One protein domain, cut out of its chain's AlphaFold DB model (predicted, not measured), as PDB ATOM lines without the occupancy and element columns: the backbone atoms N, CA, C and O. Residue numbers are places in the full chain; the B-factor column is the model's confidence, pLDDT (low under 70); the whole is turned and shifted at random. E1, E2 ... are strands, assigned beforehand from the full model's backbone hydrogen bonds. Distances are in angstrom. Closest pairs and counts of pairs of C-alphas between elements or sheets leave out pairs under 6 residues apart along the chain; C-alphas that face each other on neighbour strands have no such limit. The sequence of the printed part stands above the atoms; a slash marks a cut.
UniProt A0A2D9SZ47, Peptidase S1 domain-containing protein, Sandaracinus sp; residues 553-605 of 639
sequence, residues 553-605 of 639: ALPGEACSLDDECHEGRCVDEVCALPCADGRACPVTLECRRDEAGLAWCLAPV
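What this domain is: This is residues 553 to 605 of the 639 residues of the protein "Peptidase S1 domain-containing protein" of Sandaracinus sp (UniProt A0A2D9SZ47). With little regular structure, the domain is two small two-stranded hairpins joined by a long loop: E1 and E2, with the looping residues 553 to 568 beside them, then E3 and E4, with residues 577 to 589 looping beside them. The two hairpins come together where E2 nears E4. The 53 printed residues hold no named helix and four strands, E1 to E4 in chain order, in two antiparallel sheets, E1 - E2 and E3 - E4; the class is all strand, with 14 residues in named elements. The whole is compact, radius of gyration of the C-alphas 10.0 A, spanning 25 by 24 by 21 A.

How they stand to each other: E1, residues 569 to 571, and E2, residues 574 to 576, form a hairpin at 123 degrees; N 571 and O 574 are 2.9 A apart, within hydrogen-bond range. E3, residues 590 to 593, and E4, residues 599 to 602, form another at 140 degrees, with N 590 and O 602 2.8 A apart, within hydrogen-bond range. The closest C-alphas of E2 and E4, Ala 576 and Cys 601, are 5.4 A apart. E1 and E3 are apart.

Where its parts are: E1 begins at C-alpha 569 (123.519, 133.625, 156.145); E1 and E2 each measure 6.1 A. E3 measures 9.9 A and E4 9.1 A, ending at C-alpha 602 (119.608, 126.157, 148.161).

The domain as a whole: The farthest C-alphas, Ser 560 and Gly 582, are 27.7 A apart. The printed part has no cut; the E2 to E3 link is long. No printed residue is under 70 in pLDDT.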
ATOM      1  N   ALA A 553     114.445 138.172 155.070       87.88
ATOM      2  CA  ALA A 553     114.337 137.322 153.889       87.88
ATOM      3  C   ALA A 553     114.404 135.834 154.269       87.88
ATOM      4  O   ALA A 553     115.172 135.432 155.148       87.88
ATOM      5  N   LEU A 554     113.587 135.014 153.617       86.56
ATOM      6  CA  LEU A 554     113.492 133.580 153.883       86.56
ATOM      7  C   LEU A 554     114.621 132.794 153.204       86.56
ATOM      8  O   LEU A 554     115.179 133.256 152.205       86.56
ATOM      9  N   PRO A 555     114.923 131.570 153.670       86.00
ATOM     10  CA  PRO A 555     115.797 130.656 152.942       86.00
ATOM     11  C   PRO A 555     115.375 130.509 151.465       86.00
ATOM     12  O   PRO A 555     114.223 130.198 151.163       86.00
ATOM     13  N   GLY A 556     116.309 130.748 150.542       83.62
ATOM     14  CA  GLY A 556     116.097 130.782 149.092       83.62
ATOM     15  C   GLY A 556     115.751 132.160 148.506       83.62
ATOM     16  O   GLY A 556     115.758 132.308 147.282       83.62
ATOM     17  N   GLU A 557     115.474 133.170 149.332       87.88
ATOM     18  CA  GLU A 557     115.256 134.549 148.883       87.88
ATOM     19  C   GLU A 557     116.570 135.319 148.729       87.88
ATOM     20  O   GLU A 557     117.596 134.963 149.303       87.88
ATOM     21  N   ALA A 558     116.542 136.380 147.921       91.38
ATOM     22  CA  ALA A 558     117.727 137.177 147.632       91.38
ATOM     23  C   ALA A 558     118.192 137.984 148.851       91.38
ATOM     24  O   ALA A 558     117.375 138.567 149.564       91.38
ATOM     25  N   CYS A 559     119.507 138.095 149.008       93.06
ATOM     26  CA  CYS A 559     120.152 138.892 150.045       93.06
ATOM     27  C   CYS A 559     121.453 139.513 149.534       93.06
ATOM     28  O   CYS A 559     122.016 139.109 148.514       93.06
ATOM     29  N   SER A 560     121.948 140.496 150.277       94.25
ATOM     30  CA  SER A 560     123.277 141.075 150.099       94.25
ATOM     31  C   SER A 560     124.161 140.976 151.343       94.25
ATOM     32  O   SER A 560     125.386 141.043 151.228       94.25
ATOM     33  N   LEU A 561     123.549 140.800 152.516       90.06
ATOM     34  CA  LEU A 561     124.203 140.698 153.816       90.06
ATOM     35  C   LEU A 561     123.510 139.630 154.669       90.06
ATOM     36  O   LEU A 561     122.331 139.343 154.476       90.06
ATOM     37  N   ASP A 562     124.242 139.065 155.629       88.19
ATOM     38  CA  ASP A 562     123.732 138.006 156.508       88.19
ATOM     39  C   ASP A 562     122.555 138.471 157.382       88.19
ATOM     40  O   ASP A 562     121.647 137.691 157.645       88.19
ATOM     41  N   ASP A 563     122.531 139.741 157.795       88.69
ATOM     42  CA  ASP A 563     121.474 140.324 158.634       88.69
ATOM     43  C   ASP A 563     120.171 140.618 157.876       88.69
ATOM     44  O   ASP A 563     119.156 140.950 158.491       88.69
ATOM     45  N   GLU A 564     120.175 140.479 156.547       90.00
ATOM     46  CA  GLU A 564     118.953 140.507 155.745       90.00
ATOM     47  C   GLU A 564     118.179 139.189 155.841       90.00
ATOM     48  O   GLU A 564     116.972 139.186 155.600       90.00
ATOM     49  N   CYS A 565     118.840 138.091 156.211       89.31
ATOM     50  CA  CYS A 565     118.220 136.780 156.339       89.31
ATOM     51  C   CYS A 565     117.506 136.641 157.682       89.31
ATOM     52  O   CYS A 565     118.060 136.960 158.732       89.31
ATOM     53  N   HIS A 566     116.276 136.123 157.655       86.62
ATOM     54  CA  HIS A 566     115.544 135.793 158.875       86.62
ATOM     55  C   HIS A 566     116.314 134.769 159.718       86.62
ATOM     56  O   HIS A 566     116.445 134.908 160.934       86.62
ATOM     57  N   GLU A 567     116.837 133.752 159.039       84.44
ATOM     58  CA  GLU A 567     117.700 132.732 159.605       84.44
ATOM     59  C   GLU A 567     118.769 132.341 158.576       84.44
ATOM     60  O   GLU A 567     118.544 132.401 157.364       84.44
ATOM     61  N   GLY A 568     119.941 131.930 159.061       85.50
ATOM     62  CA  GLY A 568     121.064 131.537 158.217       85.50
ATOM     63  C   GLY A 568     121.961 132.710 157.840       85.50
ATOM     64  O   GLY A 568     122.149 133.637 158.624       85.50
ATOM     65  N   ARG A 569     122.578 132.620 156.660       89.62
ATOM     66  CA  ARG A 569     123.519 133.625 156.145       89.62
ATOM     67  C   ARG A 569     123.321 133.844 154.650       89.62
ATOM     68  O   ARG A 569     122.709 133.010 153.980       89.62
ATOM     69  N   CYS A 570     123.886 134.919 154.118       90.25
ATOM     70  CA  CYS A 570     123.836 135.209 152.698       90.25
ATOM     71  C   CYS A 570     124.930 134.435 151.949       90.25
ATOM     72  O   CYS A 570     126.116 134.759 152.033       90.25
ATOM     73  N   VAL A 571     124.543 133.391 151.213       88.06
ATOM     74  CA  VAL A 571     125.441 132.554 150.404       88.06
ATOM     75  C   VAL A 571     125.053 132.706 148.943       88.06
ATOM     76  O   VAL A 571     123.905 132.479 148.590       88.06
ATOM     77  N   ASP A 572     125.996 133.099 148.087       87.19
ATOM     78  CA  ASP A 572     125.749 133.298 146.651       87.19
ATOM     79  C   ASP A 572     124.524 134.192 146.346       87.19
ATOM     80  O   ASP A 572     123.722 133.895 145.462       87.19
ATOM     81  N   GLU A 573     124.390 135.303 147.084       90.81
ATOM     82  CA  GLU A 573     123.283 136.276 146.979       90.81
ATOM     83  C   GLU A 573     121.896 135.719 147.360       90.81
ATOM     84  O   GLU A 573     120.878 136.347 147.060       90.81
ATOM     85  N   VAL A 574     121.834 134.567 148.040       90.62
ATOM     86  CA  VAL A 574     120.596 133.996 148.586       90.62
ATOM     87  C   VAL A 574     120.730 133.618 150.059       90.62
ATOM     88  O   VAL A 574     121.778 133.163 150.516       90.62
ATOM     89  N   CYS A 575     119.662 133.808 150.828       90.69
ATOM     90  CA  CYS A 575     119.625 133.370 152.215       90.69
ATOM     91  C   CYS A 575     119.660 131.847 152.256       90.69
ATOM     92  O   CYS A 575     118.816 131.185 151.654       90.69
ATOM     93  N   ALA A 576     120.641 131.286 152.952       90.06
ATOM     94  CA  ALA A 576     120.855 129.853 153.009       90.06
ATOM     95  C   ALA A 576     121.004 129.378 154.453       90.06
ATOM     96  O   ALA A 576     121.712 129.980 155.268       90.06
ATOM     97  N   LEU A 577     120.359 128.251 154.746       87.94
ATOM     98  CA  LEU A 577     120.515 127.533 156.005       87.94
ATOM     99  C   LEU A 577     121.605 126.470 155.862       87.94
ATOM    100  O   LEU A 577     121.669 125.824 154.814       87.94
ATOM    101  N   PRO A 578     122.440 126.246 156.887       86.75
ATOM    102  CA  PRO A 578     123.316 125.087 156.898       86.75
ATOM    103  C   PRO A 578     122.469 123.810 156.925       86.75
ATOM    104  O   PRO A 578     121.524 123.692 157.708       86.75
ATOM    105  N   CYS A 579     122.830 122.852 156.085       85.31
ATOM    106  CA  CYS A 579     122.201 121.537 156.017       85.31
ATOM    107  C   CYS A 579     123.250 120.436 156.173       85.31
ATOM    108  O   CYS A 579     124.429 120.733 156.363       85.31
ATOM    109  N   ALA A 580     122.824 119.175 156.090       81.62
ATOM    110  CA  ALA A 580     123.644 118.017 156.437       81.62
ATOM    111  C   ALA A 580     123.905 117.945 157.960       81.62
ATOM    112  O   ALA A 580     123.266 118.650 158.743       81.62
ATOM    113  N   ASP A 581     124.737 117.006 158.420       78.38
ATOM    114  CA  ASP A 581     124.946 116.749 159.858       78.38
ATOM    115  C   ASP A 581     123.652 116.488 160.666       78.38
ATOM    116  O   ASP A 581     123.526 116.896 161.830       78.38
ATOM    117  N   GLY A 582     122.680 115.806 160.045       71.31
ATOM    118  CA  GLY A 582     121.362 115.522 160.617       71.31
ATOM    119  C   GLY A 582     120.341 116.657 160.467       71.31
ATOM    120  O   GLY A 582     119.238 116.544 161.000       71.31
ATOM    121  N   ARG A 583     120.681 117.744 159.760       77.56
ATOM    122  CA  ARG A 583     119.758 118.834 159.411       77.56
ATOM    123  C   ARG A 583     119.270 118.674 157.974       77.56
ATOM    124  O   ARG A 583     120.064 118.713 157.034       77.56
ATOM    125  N   ALA A 584     117.961 118.518 157.814       81.06
ATOM    126  CA  ALA A 584     117.311 118.520 156.508       81.06
ATOM    127  C   ALA A 584     116.920 119.944 156.099       81.06
ATOM    128  O   ALA A 584     116.720 120.810 156.953       81.06
ATOM    129  N   CYS A 585     116.779 120.165 154.797       84.62
ATOM    130  CA  CYS A 585     116.281 121.431 154.287       84.62
ATOM    131  C   CYS A 585     114.760 121.541 154.397       84.62
ATOM    132  O   CYS A 585     114.069 120.524 154.274       84.62
ATOM    133  N   PRO A 586     114.231 122.768 154.575       83.00
ATOM    134  CA  PRO A 586     112.814 123.031 154.392       83.00
ATOM    135  C   PRO A 586     112.327 122.532 153.039       83.00
ATOM    136  O   PRO A 586     113.088 122.468 152.062       83.00
ATOM    137  N   VAL A 587     111.031 122.237 152.949       77.00
ATOM    138  CA  VAL A 587     110.442 121.887 151.658       77.00
ATOM    139  C   VAL A 587     110.717 123.013 150.654       77.00
ATOM    140  O   VAL A 587     110.745 124.182 151.020       77.00
ATOM    141  N   THR A 588     110.896 122.664 149.376       80.31
ATOM    142  CA  THR A 588     111.300 123.556 148.258       80.31
ATOM    143  C   THR A 588     112.792 123.810 148.084       80.31
ATOM    144  O   THR A 588     113.163 124.265 147.003       80.31
ATOM    145  N   LEU A 589     113.629 123.455 149.058       87.06
ATOM    146  CA  LEU A 589     115.082 123.593 148.973       87.06
ATOM    147  C   LEU A 589     115.767 122.221 148.934       87.06
ATOM    148  O   LEU A 589     115.199 121.221 149.363       87.06
ATOM    149  N   GLU A 590     116.989 122.198 148.414       88.19
ATOM    150  CA  GLU A 590     117.862 121.026 148.328       88.19
ATOM    151  C   GLU A 590     119.167 121.309 149.072       88.19
ATOM    152  O   GLU A 590     119.757 122.387 148.940       88.19
ATOM    153  N   CYS A 591     119.626 120.330 149.844       89.06
ATOM    154  CA  CYS A 591     120.897 120.384 150.539       89.06
ATOM    155  C   CYS A 591     122.042 120.119 149.563       89.06
ATOM    156  O   CYS A 591     122.209 118.999 149.079       89.06
ATOM    157  N   ARG A 592     122.853 121.143 149.288       88.88
ATOM    158  CA  ARG A 592     123.956 121.082 148.321       88.88
ATOM    159  C   ARG A 592     125.241 121.645 148.904       88.88
ATOM    160  O   ARG A 592     125.205 122.613 149.657       88.88
ATOM    161  N   ARG A 593     126.385 121.081 148.509       87.19
ATOM    162  CA  ARG A 593     127.701 121.590 148.918       87.19
ATOM    163  C   ARG A 593     128.227 122.695 148.013       87.19
ATOM    164  O   ARG A 593     128.030 122.659 146.798       87.19
ATOM    165  N   ASP A 594     128.926 123.644 148.623       83.00
ATOM    166  CA  ASP A 594     129.785 124.602 147.932       83.00
ATOM    167  C   ASP A 594     131.177 124.005 147.631       83.00
ATOM    168  O   ASP A 594     131.476 122.852 147.959       83.00
ATOM    169  N   GLU A 595     132.050 124.782 146.981       78.44
ATOM    170  CA  GLU A 595     133.414 124.343 146.638       78.44
ATOM    171  C   GLU A 595     134.295 124.078 147.874       78.44
ATOM    172  O   GLU A 595     135.236 123.280 147.798       78.44
ATOM    173  N   ALA A 596     133.977 124.703 149.014       73.31
ATOM    174  CA  ALA A 596     134.644 124.466 150.293       73.31
ATOM    175  C   ALA A 596     134.125 123.196 150.999       73.31
ATOM    176  O   ALA A 596     134.730 122.733 151.964       73.31
ATOM    177  N   GLY A 597     133.039 122.598 150.495       77.56
ATOM    178  CA  GLY A 597     132.410 121.397 151.033       77.56
ATOM    179  C   GLY A 597     131.403 121.658 152.155       77.56
ATOM    180  O   GLY A 597     130.918 120.696 152.759       77.56
ATOM    181  N   LEU A 598     131.056 122.921 152.421       81.38
ATOM    182  CA  LEU A 598     129.977 123.283 153.342       81.38
ATOM    183  C   LEU A 598     128.632 123.079 152.647       81.38
ATOM    184  O   LEU A 598     128.483 123.419 151.475       81.38
ATOM    185  N   ALA A 599     127.664 122.511 153.362       88.25
ATOM    186  CA  ALA A 599     126.358 122.181 152.812       88.25
ATOM    187  C   ALA A 599     125.308 123.242 153.178       88.25
ATOM    188  O   ALA A 599     125.167 123.623 154.343       88.25
ATOM    189  N   TRP A 600     124.564 123.692 152.172       89.69
ATOM    190  CA  TRP A 600     123.587 124.772 152.246       89.69
ATOM    191  C   TRP A 600     122.250 124.346 151.641       89.69
ATOM    192  O   TRP A 600     122.215 123.694 150.597       89.69
ATOM    193  N   CYS A 601     121.150 124.762 152.265       90.06
ATOM    194  CA  CYS A 601     119.822 124.689 151.670       90.06
ATOM    195  C   CYS A 601     119.688 125.745 150.586       90.06
ATOM    196  O   CYS A 601     119.595 126.936 150.882       90.06
ATOM    197  N   LEU A 602     119.673 125.299 149.336       87.38
ATOM    198  CA  LEU A 602     119.608 126.157 148.161       87.38
ATOM    199  C   LEU A 602     118.424 125.760 147.288       87.38
ATOM    200  O   LEU A 602     117.937 124.632 147.337       87.38
ATOM    201  N   ALA A 603     117.964 126.687 146.451       82.81
ATOM    202  CA  ALA A 603     116.947 126.360 145.465       82.81
ATOM    203  C   ALA A 603     117.454 125.249 144.513       82.81
ATOM    204  O   ALA A 603     118.636 125.259 144.132       82.81
ATOM    205  N   PRO A 604     116.567 124.330 144.082       78.31
ATOM    206  CA  PRO A 604     116.896 123.310 143.099       78.31
ATOM    207  C   PRO A 604     117.510 123.926 141.847       78.31
ATOM    208  O   PRO A 604     117.013 124.929 141.317       78.31
ATOM    209  N   VAL A 605     118.574 123.316 141.325       71.88
ATOM    210  CA  VAL A 605     119.103 123.733 140.023       71.88
ATOM    211  C   VAL A 605     118.069 123.352 138.974       71.88
ATOM    212  O   VAL A 605     117.747 122.177 138.820       71.88
TER     213      VAL A 605